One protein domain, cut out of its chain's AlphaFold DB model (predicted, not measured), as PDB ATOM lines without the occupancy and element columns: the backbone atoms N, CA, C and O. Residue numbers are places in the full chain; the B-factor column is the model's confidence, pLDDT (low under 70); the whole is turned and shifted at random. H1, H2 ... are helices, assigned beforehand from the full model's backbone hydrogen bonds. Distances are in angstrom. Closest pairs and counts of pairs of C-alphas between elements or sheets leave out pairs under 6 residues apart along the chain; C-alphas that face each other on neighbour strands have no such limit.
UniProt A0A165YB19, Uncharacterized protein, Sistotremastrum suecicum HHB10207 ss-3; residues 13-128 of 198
ATOM      1  N   LEU A  13      -4.000  11.930  13.275       87.62
ATOM      2  CA  LEU A  13      -2.945  11.552  12.352       87.62
ATOM      3  C   LEU A  13      -3.424  11.711  10.910       87.62
ATOM      4  O   LEU A  13      -4.394  11.086  10.492       87.62
ATOM      5  N   HIS A  14      -2.724  12.538  10.138       90.56
ATOM      6  CA  HIS A  14      -2.962  12.648   8.701       90.56
ATOM      7  C   HIS A  14      -2.353  11.444   7.964       90.56
ATOM      8  O   HIS A  14      -1.288  10.956   8.348       90.56
ATOM      9  N   HIS A  15      -2.981  10.979   6.880       88.56
ATOM     10  CA  HIS A  15      -2.509   9.807   6.121       88.56
ATOM     11  C   HIS A  15      -1.100   9.988   5.539       88.56
ATOM     12  O   HIS A  15      -0.337   9.029   5.475       88.56
ATOM     13  N   SER A  16      -0.701  11.223   5.221       90.06
ATOM     14  CA  SER A  16       0.658  11.541   4.753       90.06
ATOM     15  C   SER A  16       1.746  11.346   5.817       90.06
ATOM     16  O   SER A  16       2.927  11.371   5.491       90.06
ATOM     17  N   ALA A  17       1.368  11.197   7.091       90.19
ATOM     18  CA  ALA A  17       2.286  10.899   8.187       90.19
ATOM     19  C   ALA A  17       2.473   9.384   8.407       90.19
ATOM     20  O   ALA A  17       3.147   8.976   9.361       90.19
ATOM     21  N   LEU A  18       1.860   8.545   7.567       87.88
ATOM     22  CA  LEU A  18       2.043   7.098   7.564       87.88
ATOM     23  C   LEU A  18       3.265   6.712   6.730       87.88
ATOM     24  O   LEU A  18       3.489   7.236   5.639       87.88
ATOM     25  N   SER A  19       4.044   5.753   7.225       91.00
ATOM     26  CA  SER A  19       5.018   5.053   6.387       91.00
ATOM     27  C   SER A  19       4.300   4.227   5.313       91.00
ATOM     28  O   SER A  19       3.129   3.884   5.460       91.00
ATOM     29  N   THR A  20       5.003   3.841   4.246       89.00
ATOM     30  CA  THR A  20       4.426   3.009   3.172       89.00
ATOM     31  C   THR A  20       3.810   1.709   3.697       89.00
ATOM     32  O   THR A  20       2.758   1.290   3.221       89.00
ATOM     33  N   VAL A  21       4.443   1.090   4.701       88.81
ATOM     34  CA  VAL A  21       3.951  -0.149   5.317       88.81
ATOM     35  C   VAL A  21       2.655   0.120   6.069       88.81
ATOM     36  O   VAL A  21       1.640  -0.493   5.752       88.81
ATOM     37  N   GLU A  22       2.661   1.084   6.989       90.50
ATOM     38  CA  GLU A  22       1.460   1.459   7.744       90.50
ATOM     39  C   GLU A  22       0.327   1.872   6.819       90.50
ATOM     40  O   GLU A  22      -0.801   1.458   7.023       90.50
ATOM     41  N   PHE A  23       0.618   2.626   5.765       90.94
ATOM     42  CA  PHE A  23      -0.380   3.019   4.785       90.94
ATOM     43  C   PHE A  23      -1.018   1.794   4.115       90.94
ATOM     44  O   PHE A  23      -2.239   1.654   4.113       90.94
ATOM     45  N   SER A  24      -0.203   0.862   3.611       91.00
ATOM     46  CA  SER A  24      -0.700  -0.361   2.965       91.00
ATOM     47  C   SER A  24      -1.489  -1.278   3.905       91.00
ATOM     48  O   SER A  24      -2.356  -2.018   3.448       91.00
ATOM     49  N   THR A  25      -1.211  -1.223   5.209       90.19
ATOM     50  CA  THR A  25      -1.895  -2.024   6.232       90.19
ATOM     51  C   THR A  25      -3.151  -1.335   6.763       90.19
ATOM     52  O   THR A  25      -4.183  -1.971   6.921       90.19
ATOM     53  N   PHE A  26      -3.087  -0.033   7.037       93.31
ATOM     54  CA  PHE A  26      -4.149   0.715   7.706       93.31
ATOM     55  C   PHE A  26      -5.242   1.166   6.747       93.31
ATOM     56  O   PHE A  26      -6.398   1.218   7.154       93.31
ATOM     57  N   MET A  27      -4.919   1.501   5.490       93.31
ATOM     58  CA  MET A  27      -5.930   2.003   4.555       93.31
ATOM     59  C   MET A  27      -7.032   0.973   4.263       93.31
ATOM     60  O   MET A  27      -8.197   1.345   4.384       93.31
ATOM     61  N   PRO A  28      -6.739  -0.303   3.943       92.44
ATOM     62  CA  PRO A  28      -7.794  -1.289   3.710       92.44
ATOM     63  C   PRO A  28      -8.727  -1.462   4.909       92.44
ATOM     64  O   PRO A  28      -9.942  -1.455   4.743       92.44
ATOM     65  N   GLU A  29      -8.165  -1.539   6.116       93.44
ATOM     66  CA  GLU A  29      -8.942  -1.703   7.346       93.44
ATOM     67  C   GLU A  29      -9.756  -0.439   7.674       93.44
ATOM     68  O   GLU A  29     -10.891  -0.535   8.127       93.44
ATOM     69  N   LEU A  30      -9.230   0.758   7.389       92.69
ATOM     70  CA  LEU A  30      -9.985   2.005   7.528       92.69
ATOM     71  C   LEU A  30     -11.214   2.002   6.607       92.69
ATOM     72  O   LEU A  30     -12.320   2.299   7.054       92.69
ATOM     73  N   TYR A  31     -11.038   1.650   5.332       92.75
ATOM     74  CA  TYR A  31     -12.148   1.548   4.383       92.75
ATOM     75  C   TYR A  31     -13.171   0.484   4.819       92.75
ATOM     76  O   TYR A  31     -14.371   0.760   4.773       92.75
ATOM     77  N   ASP A  32     -12.712  -0.670   5.315       92.50
ATOM     78  CA  ASP A  32     -13.564  -1.749   5.836       92.50
ATOM     79  C   ASP A  32     -14.432  -1.294   7.020       92.50
ATOM     80  O   ASP A  32     -15.651  -1.452   6.988       92.50
ATOM     81  N   ILE A  33     -13.837  -0.633   8.022       92.12
ATOM     82  CA  ILE A  33     -14.559  -0.125   9.202       92.12
ATOM     83  C   ILE A  33     -15.677   0.843   8.808       92.12
ATOM     84  O   ILE A  33     -16.764   0.810   9.380       92.12
ATOM     85  N   TYR A  34     -15.428   1.703   7.819       89.94
ATOM     86  CA  TYR A  34     -16.424   2.657   7.325       89.94
ATOM     87  C   TYR A  34     -17.387   2.063   6.282       89.94
ATOM     88  O   TYR A  34     -18.199   2.814   5.717       89.94
ATOM     89  N   GLY A  35     -17.293   0.758   5.998       89.12
ATOM     90  CA  GLY A  35     -18.118   0.054   5.016       89.12
ATOM     91  C   GLY A  35     -17.962   0.603   3.598       89.12
ATOM     92  O   GLY A  35     -18.933   0.676   2.845       89.12
ATOM     93  N   LEU A  36     -16.768   1.083   3.248       90.25
ATOM     94  CA  LEU A  36     -16.459   1.675   1.952       90.25
ATOM     95  C   LEU A  36     -15.716   0.681   1.060       90.25
ATOM     96  O   LEU A  36     -14.867  -0.081   1.514       90.25
ATOM     97  N   ALA A  37     -15.988   0.744  -0.243       89.94
ATOM     98  CA  ALA A  37     -15.194   0.017  -1.221       89.94
ATOM     99  C   ALA A  37     -13.790   0.628  -1.311       89.94
ATOM    100  O   ALA A  37     -13.652   1.845  -1.461       89.94
ATOM    101  N   LEU A  38     -12.762  -0.219  -1.241       91.31
ATOM    102  CA  LEU A  38     -11.385   0.223  -1.420       91.31
ATOM    103  C   LEU A  38     -11.211   0.763  -2.855       91.31
ATOM    104  O   LEU A  38     -11.572   0.065  -3.807       91.31
ATOM    105  N   PRO A  39     -10.675   1.980  -3.038       90.44
ATOM    106  CA  PRO A  39     -10.432   2.523  -4.361       90.44
ATOM    107  C   PRO A  39      -9.282   1.789  -5.044       90.44
ATOM    108  O   PRO A  39      -8.402   1.212  -4.405       90.44
ATOM    109  N   GLU A  40      -9.250   1.896  -6.370       89.38
ATOM    110  CA  GLU A  40      -8.118   1.435  -7.165       89.38
ATOM    111  C   GLU A  40      -6.793   2.055  -6.672       89.38
ATOM    112  O   GLU A  40      -6.763   3.253  -6.358       89.38
ATOM    113  N   PRO A  41      -5.668   1.309  -6.672       85.88
ATOM    114  CA  PRO A  41      -4.403   1.762  -6.082       85.88
ATOM    115  C   PRO A  41      -3.910   3.124  -6.589       85.88
ATOM    116  O   PRO A  41      -3.365   3.920  -5.830       85.88
ATOM    117  N   HIS A  42      -4.145   3.425  -7.867       86.88
ATOM    118  CA  HIS A  42      -3.738   4.683  -8.499       86.88
ATOM    119  C   HIS A  42      -4.607   5.891  -8.103       86.88
ATOM    120  O   HIS A  42      -4.232   7.027  -8.384       86.88
ATOM    121  N   ARG A  43      -5.768   5.670  -7.472       87.75
ATOM    122  CA  ARG A  43      -6.713   6.724  -7.053       87.75
ATOM    123  C   ARG A  43      -6.752   6.951  -5.552       87.75
ATOM    124  O   ARG A  43      -7.264   7.983  -5.136       87.75
ATOM    125  N   ILE A  44      -6.192   6.030  -4.767       85.50
ATOM    126  CA  ILE A  44      -6.264   6.032  -3.304       85.50
ATOM    127  C   ILE A  44      -5.913   7.401  -2.694       85.50
ATOM    128  O   ILE A  44      -6.683   7.935  -1.903       85.50
ATOM    129  N   PHE A  45      -4.805   8.026  -3.102       84.00
ATOM    130  CA  PHE A  45      -4.395   9.313  -2.525       84.00
ATOM    131  C   PHE A  45      -5.364  10.459  -2.842       84.00
ATOM    132  O   PHE A  45      -5.551  11.340  -2.012       84.00
ATOM    133  N   GLY A  46      -6.001  10.440  -4.017       83.25
ATOM    134  CA  GLY A  46      -7.001  11.444  -4.387       83.25
ATOM    135  C   GLY A  46      -8.373  11.196  -3.751       83.25
ATOM    136  O   GLY A  46      -9.141  12.137  -3.548       83.25
ATOM    137  N   SER A  47      -8.697   9.942  -3.426       86.31
ATOM    138  CA  SER A  47      -9.991   9.577  -2.849       86.31
ATOM    139  C   SER A  47     -10.040   9.710  -1.330       86.31
ATOM    140  O   SER A  47     -11.100  10.055  -0.823       86.31
ATOM    141  N   ILE A  48      -8.932   9.504  -0.604       85.06
ATOM    142  CA  ILE A  48      -8.907   9.530   0.875       85.06
ATOM    143  C   ILE A  48      -9.495  10.833   1.436       85.06
ATOM    144  O   ILE A  48     -10.404  10.796   2.268       85.06
ATOM    145  N   ASP A  49      -9.030  11.987   0.957       82.94
ATOM    146  CA  ASP A  49      -9.512  13.279   1.461       82.94
ATOM    147  C   ASP A  49     -10.999  13.479   1.136       82.94
ATOM    148  O   ASP A  49     -11.765  14.032   1.926       82.94
ATOM    149  N   THR A  50     -11.449  12.979  -0.014       84.38
ATOM    150  CA  THR A  50     -12.853  13.073  -0.429       84.38
ATOM    151  C   THR A  50     -13.747  12.136   0.389       84.38
ATOM    152  O   THR A  50     -14.858  12.501   0.774       84.38
ATOM    153  N   ASP A  51     -13.279  10.925   0.673       84.94
ATOM    154  CA  ASP A  51     -14.066   9.880   1.320       84.94
ATOM    155  C   ASP A  51     -14.208  10.074   2.825       84.94
ATOM    156  O   ASP A  51     -15.262   9.740   3.373       84.94
ATOM    157  N   PHE A  52     -13.188  10.637   3.477       83.06
ATOM    158  CA  PHE A  52     -13.172  10.779   4.931       83.06
ATOM    159  C   PHE A  52     -13.258  12.229   5.412       83.06
ATOM    160  O   PHE A  52     -14.010  12.491   6.349       83.06
ATOM    161  N   ILE A  53     -12.539  13.170   4.785       72.69
ATOM    162  CA  ILE A  53     -12.501  14.573   5.243       72.69
ATOM    163  C   ILE A  53     -13.748  15.321   4.760       72.69
ATOM    164  O   ILE A  53     -14.449  15.935   5.558       72.69
ATOM    165  N   HIS A  54     -14.084  15.226   3.471       70.81
ATOM    166  CA  HIS A  54     -15.211  15.985   2.907       70.81
ATOM    167  C   HIS A  54     -16.581  15.427   3.306       70.81
ATOM    168  O   HIS A  54     -17.533  16.185   3.470       70.81
ATOM    169  N   LYS A  55     -16.696  14.105   3.472       72.50
ATOM    170  CA  LYS A  55     -17.953  13.457   3.884       72.50
ATOM    171  C   LYS A  55     -18.180  13.482   5.401       72.50
ATOM    172  O   LYS A  55     -19.198  12.956   5.839       72.50
ATOM    173  N   ASN A  56     -17.244  14.053   6.172       69.38
ATOM    174  CA  ASN A  56     -17.235  14.102   7.637       69.38
ATOM    175  C   ASN A  56     -17.753  12.806   8.285       69.38
ATOM    176  O   ASN A  56     -18.699  12.810   9.073       69.38
ATOM    177  N   LYS A  57     -17.196  11.661   7.868       77.69
ATOM    178  CA  LYS A  57     -17.639  10.365   8.378       77.69
ATOM    179  C   LYS A  57     -17.139  10.181   9.807       77.69
ATOM    180  O   LYS A  57     -15.948   9.968  10.034       77.69
ATOM    181  N   ILE A  58     -18.071  10.217  10.746       85.38
ATOM    182  CA  ILE A  58     -17.817  10.002  12.167       85.38
ATOM    183  C   ILE A  58     -18.137   8.544  12.504       85.38
ATOM    184  O   ILE A  58     -19.134   7.996  12.033       85.38
ATOM    185  N   LEU A  59     -17.270   7.910  13.287       88.06
ATOM    186  CA  LEU A  59     -17.421   6.532  13.748       88.06
ATOM    187  C   LEU A  59     -17.722   6.507  15.247       88.06
ATOM    188  O   LEU A  59     -17.103   7.245  16.015       88.06
ATOM    189  N   ASN A  60     -18.626   5.640  15.704       88.94
ATOM    190  CA  ASN A  60     -18.882   5.524  17.135       88.94
ATOM    191  C   ASN A  60     -17.696   4.841  17.849       88.94
ATOM    192  O   ASN A  60     -17.142   3.848  17.372       88.94
ATOM    193  N   HIS A  61     -17.352   5.318  19.047       87.69
ATOM    194  CA  HIS A  61     -16.317   4.718  19.895       87.69
ATOM    195  C   HIS A  61     -16.564   3.222  20.151       87.69
ATOM    196  O   HIS A  61     -15.643   2.406  20.070       87.69
ATOM    197  N   ASN A  62     -17.819   2.836  20.398       89.38
ATOM    198  CA  ASN A  62     -18.194   1.445  20.650       89.38
ATOM    199  C   ASN A  62     -18.096   0.570  19.395       89.38
ATOM    200  O   ASN A  62     -17.719  -0.597  19.505       89.38
ATOM    201  N   GLU A  63     -18.394   1.123  18.216       90.69
ATOM    202  CA  GLU A  63     -18.251   0.418  16.939       90.69
ATOM    203  C   GLU A  63     -16.782   0.101  16.672       90.69
ATOM    204  O   GLU A  63     -16.434  -1.061  16.459       90.69
ATOM    205  N   LEU A  64     -15.904   1.102  16.795       91.75
ATOM    206  CA  LEU A  64     -14.469   0.904  16.613       91.75
ATOM    207  C   LEU A  64     -13.905  -0.089  17.631       91.75
ATOM    208  O   LEU A  64     -13.148  -0.994  17.276       91.75
ATOM    209  N   ARG A  65     -14.293   0.042  18.904       90.62
ATOM    210  CA  ARG A  65     -13.860  -0.868  19.970       90.62
ATOM    211  C   ARG A  65     -14.307  -2.305  19.702       90.62
ATOM    212  O   ARG A  65     -13.518  -3.235  19.883       90.62
ATOM    213  N   GLY A  66     -15.558  -2.489  19.282       90.44
ATOM    214  CA  GLY A  66     -16.117  -3.788  18.916       90.44
ATOM    215  C   GLY A  66     -15.387  -4.404  17.725       90.44
ATOM    216  O   GLY A  66     -14.977  -5.565  17.799       90.44
ATOM    217  N   TRP A  67     -15.149  -3.610  16.680       93.06
ATOM    218  CA  TRP A  67     -14.419  -4.030  15.485       93.06
ATOM    219  C   TRP A  67     -12.987  -4.466  15.828       93.06
ATOM    220  O   TRP A  67     -12.594  -5.595  15.524       93.06
ATOM    221  N   LEU A  68     -12.238  -3.645  16.578       91.50
ATOM    222  CA  LEU A  68     -10.863  -3.944  16.999       91.50
ATOM    223  C   LEU A  68     -10.784  -5.227  17.827       91.50
ATOM    224  O   LEU A  68      -9.925  -6.074  17.586       91.50
ATOM    225  N   LYS A  69     -11.701  -5.406  18.783       88.88
ATOM    226  CA  LYS A  69     -11.754  -6.615  19.614       88.88
ATOM    227  C   LYS A  69     -12.113  -7.856  18.792       88.88
ATOM    228  O   LYS A  69     -11.577  -8.932  19.050       88.88
ATOM    229  N   GLY A  70     -12.993  -7.720  17.801       88.88
ATOM    230  CA  GLY A  70     -13.362  -8.801  16.885       88.88
ATOM    231  C   GLY A  70     -12.204  -9.253  15.990       88.88
ATOM    232  O   GLY A  70     -12.047 -10.459  15.770       88.88
ATOM    233  N   ARG A  71     -11.386  -8.298  15.527       88.00
ATOM    234  CA  ARG A  71     -10.240  -8.515  14.632       88.00
ATOM    235  C   ARG A  71      -9.008  -9.040  15.373       88.00
ATOM    236  O   ARG A  71      -8.454 -10.058  14.981       88.00
ATOM    237  N   LEU A  72      -8.627  -8.386  16.472       84.25
ATOM    238  CA  LEU A  72      -7.379  -8.643  17.208       84.25
ATOM    239  C   LEU A  72      -7.529  -9.655  18.350       84.25
ATOM    240  O   LEU A  72      -6.534 -10.149  18.872       84.25
ATOM    241  N   ARG A  73      -8.767  -9.974  18.747       78.06
ATOM    242  CA  ARG A  73      -9.150 -11.007  19.726       78.06
ATOM    243  C   ARG A  73      -8.216 -11.128  20.936       78.06
ATOM    244  O   ARG A  73      -8.400 -10.413  21.912       78.06
ATOM    245  N   GLN A  74      -7.289 -12.089  20.898       76.00
ATOM    246  CA  GLN A  74      -6.415 -12.456  22.017       76.00
ATOM    247  C   GLN A  74      -5.091 -11.691  22.024       76.00
ATOM    248  O   GLN A  74      -4.385 -11.714  23.028       76.00
ATOM    249  N   GLU A  75      -4.746 -11.026  20.925       80.81
ATOM    250  CA  GLU A  75      -3.458 -10.356  20.786       80.81
ATOM    251  C   GLU A  75      -3.429  -9.007  21.503       80.81
ATOM    252  O   GLU A  75      -2.380  -8.582  21.984       80.81
ATOM    253  N   LEU A  76      -4.587  -8.352  21.628       82.50
ATOM    254  CA  LEU A  76      -4.702  -7.062  22.291       82.50
ATOM    255  C   LEU A  76      -5.319  -7.204  23.684       82.50
ATOM    256  O   LEU A  76      -6.474  -7.608  23.841       82.50
ATOM    257  N   ARG A  77      -4.564  -6.814  24.714       86.50
ATOM    258  CA  ARG A  77      -5.060  -6.795  26.095       86.50
ATOM    259  C   ARG A  77      -6.144  -5.728  26.243       86.50
ATOM    260  O   ARG A  77      -5.985  -4.595  25.791       86.50
ATOM    261  N   SER A  78      -7.215  -6.055  26.966       86.75
ATOM    262  CA  SER A  78      -8.309  -5.109  27.238       86.75
ATOM    263  C   SER A  78      -7.836  -3.819  27.924       86.75
ATOM    264  O   SER A  78      -8.413  -2.763  27.679       86.75
ATOM    265  N   SER A  79      -6.791  -3.895  28.758       88.06
ATOM    266  CA  SER A  79      -6.185  -2.744  29.441       88.06
ATOM    267  C   SER A  79      -5.487  -1.783  28.479       88.06
ATOM    268  O   SER A  79      -5.610  -0.569  28.622       88.06
ATOM    269  N   ASP A  80      -4.784  -2.322  27.481       87.62
ATOM    270  CA  ASP A  80      -4.089  -1.525  26.470       87.62
ATOM    271  C   ASP A  80      -5.103  -0.823  25.576       87.62
ATOM    272  O   ASP A  80      -5.009   0.381  25.354       87.62
ATOM    273  N   LEU A  81      -6.131  -1.559  25.139       89.12
ATOM    274  CA  LEU A  81      -7.232  -0.998  24.365       89.12
ATOM    275  C   LEU A  81      -7.911   0.147  25.128       89.12
ATOM    276  O   LEU A  81      -8.103   1.216  24.560       89.12
ATOM    277  N   GLN A  82      -8.223  -0.045  26.414       89.62
ATOM    278  CA  GLN A  82      -8.806   1.015  27.241       89.62
ATOM    279  C   GLN A  82      -7.879   2.234  27.326       89.62
ATOM    280  O   GLN A  82      -8.330   3.348  27.104       89.62
ATOM    281  N   THR A  83      -6.579   2.023  27.547       88.69
ATOM    282  CA  THR A  83      -5.597   3.113  27.642       88.69
ATOM    283  C   THR A  83      -5.504   3.914  26.342       88.69
ATOM    284  O   THR A  83      -5.423   5.140  26.377       88.69
ATOM    285  N   VAL A  84      -5.542   3.245  25.186       89.38
ATOM    286  CA  VAL A  84      -5.543   3.908  23.872       89.38
ATOM    287  C   VAL A  84      -6.787   4.782  23.699       89.38
ATOM    288  O   VAL A  84      -6.660   5.933  23.282       89.38
ATOM    289  N   PHE A  85      -7.970   4.282  24.060       88.69
ATOM    290  CA  PHE A  85      -9.195   5.083  24.013       88.69
ATOM    291  C   PHE A  85      -9.165   6.240  25.022       88.69
ATOM    292  O   PHE A  85      -9.471   7.361  24.639       88.69
ATOM    293  N   ASP A  86      -8.674   6.031  26.246       86.31
ATOM    294  CA  ASP A  86      -8.531   7.091  27.257       86.31
ATOM    295  C   ASP A  86      -7.545   8.197  26.832       86.31
ATOM    296  O   ASP A  86      -7.594   9.323  27.340       86.31
ATOM    297  N   ILE A  87      -6.583   7.871  25.964       83.94
ATOM    298  CA  ILE A  87      -5.660   8.835  25.357       83.94
ATOM    299  C   ILE A  87      -6.400   9.671  24.309       83.94
ATOM    300  O   ILE A  87      -6.291  10.893  24.335       83.94
ATOM    301  N   VAL A  88      -7.173   9.039  23.425       82.56
ATOM    302  CA  VAL A  88      -7.878   9.727  22.331       82.56
ATOM    303  C   VAL A  88      -9.103  10.508  22.823       82.56
ATOM    304  O   VAL A  88      -9.325  11.626  22.366       82.56
ATOM    305  N   GLU A  89      -9.848   9.998  23.806       78.94
ATOM    306  CA  GLU A  89     -11.003  10.684  24.410       78.94
ATOM    307  C   GLU A  89     -10.586  11.905  25.231       78.94
ATOM    308  O   GLU A  89     -11.197  12.961  25.115       78.94
ATOM    309  N   ALA A  90      -9.485  11.825  25.992       69.25
ATOM    310  CA  ALA A  90      -8.949  12.979  26.731       69.25
ATOM    311  C   ALA A  90      -8.497  14.136  25.816       69.25
ATOM    312  O   ALA A  90      -8.137  15.215  26.289       69.25
ATOM    313  N   SER A  91      -8.470  13.866  24.516       60.75
ATOM    314  CA  SER A  91      -8.053  14.723  23.424       60.75
ATOM    315  C   SER A  91      -9.229  15.345  22.671       60.75
ATOM    316  O   SER A  91      -9.056  16.374  22.022       60.75
ATOM    317  N   ALA A  92     -10.387  14.683  22.679       57.84
ATOM    318  CA  ALA A  92     -11.530  15.047  21.864       57.84
ATOM    319  C   ALA A  92     -12.369  16.096  22.601       57.84
ATOM    320  O   ALA A  92     -13.011  15.817  23.611       57.84
ATOM    321  N   GLU A  93     -12.370  17.327  22.094       56.12
ATOM    322  CA  GLU A  93     -13.381  18.303  22.483       56.12
ATOM    323  C   GLU A  93     -14.724  17.858  21.875       56.12
ATOM    324  O   GLU A  93     -14.965  18.084  20.700       56.12
ATOM    325  N   LEU A  94     -15.571  17.196  22.674       52.94
ATOM    326  CA  LEU A  94     -17.045  17.222  22.592       52.94
ATOM    327  C   LEU A  94     -17.740  16.930  21.238       52.94
ATOM    328  O   LEU A  94     -18.909  17.279  21.092       52.94
ATOM    329  N   GLU A  95     -17.101  16.271  20.272       56.84
ATOM    330  CA  GLU A  95     -17.810  15.741  19.097       56.84
ATOM    331  C   GLU A  95     -18.248  14.285  19.316       56.84
ATOM    332  O   GLU A  95     -17.507  13.475  19.875       56.84
ATOM    333  N   ASP A  96     -19.463  13.950  18.862       69.94
ATOM    334  CA  ASP A  96     -20.176  12.673  19.072       69.94
ATOM    335  C   ASP A  96     -19.537  11.442  18.369       69.94
ATOM    336  O   ASP A  96     -20.201  10.435  18.107       69.94
ATOM    337  N   GLY A  97     -18.232  11.463  18.075       80.44
ATOM    338  CA  GLY A  97     -17.504  10.275  17.632       80.44
ATOM    339  C   GLY A  97     -16.079  10.514  17.137       80.44
ATOM    340  O   GLY A  97     -15.449  11.527  17.423       80.44
ATOM    341  N   ILE A  98     -15.557   9.516  16.424       86.12
ATOM    342  CA  ILE A  98     -14.155   9.392  16.023       86.12
ATOM    343  C   ILE A  98     -14.013   9.704  14.535       86.12
ATOM    344  O   ILE A  98     -14.624   9.044  13.686       86.12
ATOM    345  N   VAL A  99     -13.168  10.679  14.203       88.50
ATOM    346  CA  VAL A  99     -12.814  10.993  12.812       88.50
ATOM    347  C   VAL A  99     -11.707  10.071  12.299       88.50
ATOM    348  O   VAL A  99     -10.906   9.539  13.071       88.50
ATOM    349  N   SER A 100     -11.594   9.921  10.980       89.75
ATOM    350  CA  SER A 100     -10.622   9.013  10.348       89.75
ATOM    351  C   SER A 100      -9.181   9.216  10.827       89.75
ATOM    352  O   SER A 100      -8.472   8.247  11.087       89.75
ATOM    353  N   GLY A 101      -8.749  10.464  11.019       89.19
ATOM    354  CA  GLY A 101      -7.402  10.748  11.512       89.19
ATOM    355  C   GLY A 101      -7.163  10.276  12.953       89.19
ATOM    356  O   GLY A 101      -6.045   9.890  13.291       89.19
ATOM    357  N   GLN A 102      -8.199  10.236  13.795       89.81
ATOM    358  CA  GLN A 102      -8.116   9.624  15.125       89.81
ATOM    359  C   GLN A 102      -8.076   8.095  15.020       89.81
ATOM    360  O   GLN A 102      -7.297   7.465  15.729       89.81
ATOM    361  N   VAL A 103      -8.828   7.487  14.091       92.12
ATOM    362  CA  VAL A 103      -8.742   6.036  13.823       92.12
ATOM    363  C   VAL A 103      -7.316   5.639  13.421       92.12
ATOM    364  O   VAL A 103      -6.772   4.667  13.941       92.12
ATOM    365  N   LEU A 104      -6.660   6.428  12.564       92.50
ATOM    366  CA  LEU A 104      -5.266   6.191  12.174       92.50
ATOM    367  C   LEU A 104      -4.290   6.317  13.348       92.50
ATOM    368  O   LEU A 104      -3.347   5.530  13.454       92.50
ATOM    369  N   ALA A 105      -4.520   7.269  14.252       91.31
ATOM    370  CA  ALA A 105      -3.739   7.369  15.479       91.31
ATOM    371  C   ALA A 105      -3.932   6.136  16.379       91.31
ATOM    372  O   ALA A 105      -2.951   5.578  16.873       91.31
ATOM    373  N   ILE A 106      -5.176   5.667  16.532       92.50
ATOM    374  CA  ILE A 106      -5.515   4.449  17.283       92.50
ATOM    375  C   ILE A 106      -4.797   3.237  16.686       92.50
ATOM    376  O   ILE A 106      -4.158   2.491  17.425       92.50
ATOM    377  N   PHE A 107      -4.821   3.059  15.364       93.44
ATOM    378  CA  PHE A 107      -4.104   1.966  14.699       93.44
ATOM    379  C   PHE A 107      -2.603   1.985  14.973       93.44
ATOM    380  O   PHE A 107      -2.018   0.935  15.254       93.44
ATOM    381  N   ARG A 108      -1.972   3.161  14.949       91.12
ATOM    382  CA  ARG A 108      -0.546   3.289  15.263       91.12
ATOM    383  C   ARG A 108      -0.249   2.938  16.725       91.12
ATOM    384  O   ARG A 108       0.688   2.186  16.984       91.12
ATOM    385  N   LEU A 109      -1.062   3.414  17.670       90.56
ATOM    386  CA  LEU A 109      -0.912   3.087  19.094       90.56
ATOM    387  C   LEU A 109      -1.127   1.591  19.366       90.56
ATOM    388  O   LEU A 109      -0.361   0.978  20.104       90.56
ATOM    389  N   ILE A 110      -2.114   0.973  18.724       90.69
ATOM    390  CA  ILE A 110      -2.361  -0.467  18.845       90.69
ATOM    391  C   ILE A 110      -1.221  -1.273  18.222       90.69
ATOM    392  O   ILE A 110      -0.762  -2.239  18.826       90.69
ATOM    393  N   SER A 111      -0.709  -0.862  17.061       88.69
ATOM    394  CA  SER A 111       0.454  -1.511  16.437       88.69
ATOM    395  C   SER A 111       1.667  -1.492  17.369       88.69
ATOM    396  O   SER A 111       2.411  -2.470  17.438       88.69
ATOM    397  N   HIS A 112       1.827  -0.417  18.145       86.00
ATOM    398  CA  HIS A 112       2.820  -0.350  19.208       86.00
ATOM    399  C   HIS A 112       2.523  -1.377  20.312       86.00
ATOM    400  O   HIS A 112       3.403  -2.175  20.622       86.00
ATOM    401  N   CYS A 113       1.297  -1.457  20.847       86.06
ATOM    402  CA  CYS A 113       0.913  -2.472  21.847       86.06
ATOM    403  C   CYS A 113       1.163  -3.919  21.397       86.06
ATOM    404  O   CYS A 113       1.490  -4.767  22.221       86.06
ATOM    405  N   LEU A 114       1.000  -4.203  20.104       84.56
ATOM    406  CA  LEU A 114       1.161  -5.542  19.537       84.56
ATOM    407  C   LEU A 114       2.623  -5.918  19.253       84.56
ATOM    408  O   LEU A 114       2.899  -7.069  18.906       84.56
ATOM    409  N   SER A 115       3.570  -4.987  19.374       82.12
ATOM    410  CA  SER A 115       4.988  -5.285  19.176       82.12
ATOM    411  C   SER A 115       5.551  -6.091  20.365       82.12
ATOM    412  O   SER A 115       5.233  -5.820  21.521       82.12
ATOM    413  N   PRO A 116       6.386  -7.119  20.114       72.38
ATOM    414  CA  PRO A 116       6.870  -8.031  21.156       72.38
ATOM    415  C   PRO A 116       7.780  -7.367  22.202       72.38
ATOM    416  O   PRO A 116       7.971  -7.927  23.276       72.38
ATOM    417  N   ASN A 117       8.327  -6.187  21.901       73.44
ATOM    418  CA  ASN A 117       9.300  -5.490  22.750       73.44
ATOM    419  C   ASN A 117       8.696  -4.291  23.495       73.44
ATOM    420  O   ASN A 117       9.426  -3.441  24.002       73.44
ATOM    421  N   THR A 118       7.372  -4.171  23.505       68.25
ATOM    422  CA  THR A 118       6.720  -2.929  23.903       68.25
ATOM    423  C   THR A 118       6.563  -2.811  25.414       68.25
ATOM    424  O   THR A 118       5.949  -3.656  26.066       68.25
ATOM    425  N   THR A 119       7.061  -1.708  25.971       64.31
ATOM    426  CA  THR A 119       6.732  -1.251  27.324       64.31
ATOM    427  C   THR A 119       5.363  -0.571  27.325       64.31
ATOM    428  O   THR A 119       5.007   0.106  26.364       64.31
ATOM    429  N   MET A 120       4.585  -0.766  28.394       69.25
ATOM    430  CA  MET A 120       3.234  -0.209  28.570       69.25
ATOM    431  C   MET A 120       3.127   1.241  28.062       69.25
ATOM    432  O   MET A 120       4.010   2.051  28.337       69.25
ATOM    433  N   ILE A 121       2.060   1.571  27.318       72.00
ATOM    434  CA  ILE A 121       1.856   2.938  26.818       72.00
ATOM    435  C   ILE A 121       1.653   3.867  28.014       72.00
ATOM    436  O   ILE A 121       0.622   3.829  28.684       72.00
ATOM    437  N   GLU A 122       2.631   4.729  28.266       68.12
ATOM    438  CA  GLU A 122       2.510   5.771  29.273       68.12
ATOM    439  C   GLU A 122       1.792   6.975  28.672       68.12
ATOM    440  O   GLU A 122       2.320   7.663  27.794       68.12
ATOM    441  N   LYS A 123       0.589   7.267  29.178       65.88
ATOM    442  CA  LYS A 123      -0.242   8.395  28.725       65.88
ATOM    443  C   LYS A 123       0.537   9.712  28.670       65.88
ATOM    444  O   LYS A 123       0.315  10.495  27.760       65.88
ATOM    445  N   ASN A 124       1.472   9.930  29.591       62.97
ATOM    446  CA  ASN A 124       2.248  11.169  29.697       62.97
ATOM    447  C   ASN A 124       3.273  11.371  28.568       62.97
ATOM    448  O   ASN A 124       3.712  12.498  28.362       62.97
ATOM    449  N   LEU A 125       3.644  10.315  27.834       59.69
ATOM    450  CA  LEU A 125       4.648  10.368  26.764       59.69
ATOM    451  C   LEU A 125       4.042  10.542  25.364       59.69
ATOM    452  O   LEU A 125       4.769  10.788  24.406       59.69
ATOM    453  N   VAL A 126       2.719  10.415  25.233       61.16
ATOM    454  CA  VAL A 126       2.022  10.496  23.936       61.16
ATOM    455  C   VAL A 126       1.680  11.944  23.557       61.16
ATOM    456  O   VAL A 126       1.409  12.249  22.397       61.16
ATOM    457  N   TRP A 127       1.738  12.864  24.519       58.12
ATOM    458  CA  TRP A 127       1.368  14.257  24.310       58.12
ATOM    459  C   TRP A 127       2.562  15.104  23.908       58.12
ATOM    460  O   TRP A 127       3.532  15.235  24.652       58.12
ATOM    461  N   VAL A 128       2.438  15.783  22.769       56.97
ATOM    462  CA  VAL A 128       3.242  16.975  22.504       56.97
ATOM    463  C   VAL A 128       2.463  18.162  23.070       56.97
ATOM    464  O   VAL A 128       1.392  18.478  22.540       56.97
TER     465      VAL A 128
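Overview. This is residues 13 to 128 of the 198 residues of an uncharacterized protein of Sistotremastrum suecicum HHB10207 ss-3 (UniProt A0A165YB19). Helix H5 makes the core, with H1 and H4 packed on opposite sides of it; H3 lies near it, and H2, the helix farthest from the mean of the C-alphas, lies by the beginning of H5, with its Phe 52 close to Ser 100. Of 116 printed residues with five named helices, H1 to H5, and no named strand, the class is all helix. The whole is compact, radius of gyration of the C-alphas 14.2 A, spanning 38 by 33 by 30 A.

Arrangement. H5, residues 100 to 113, touches H1, residues 20 to 33, at a steep tilt of 61 degrees; the closest C-alphas, Phe 26 and Phe 107, are 7.1 A apart. H4, residues 78 to 89, touches H5 as a hairpin; their closest C-alphas, Val 84 and Ile 106, are 6.6 A apart. H3, residues 61 to 72, is near H5. H2, residues 44 to 54, is close but not clearly touching H5; their closest C-alphas, Phe 52 and Ser 100, are 6.2 A apart. Every O i to N i+4 pair is within hydrogen-bond range in H3, H4 and H5, against 8 of 10 in H1 and 4 of 7 in H2.

Along the chain. H1, 20.2 A long, begins at C-alpha 20 (4.426, 3.009, 3.172). H5, 19.9 A, ends at C-alpha 113 (0.913, -2.472, 21.847).

Size, cuts and confidence. The printed part has no cut. Residues 122 to 128 are among those under pLDDT 70.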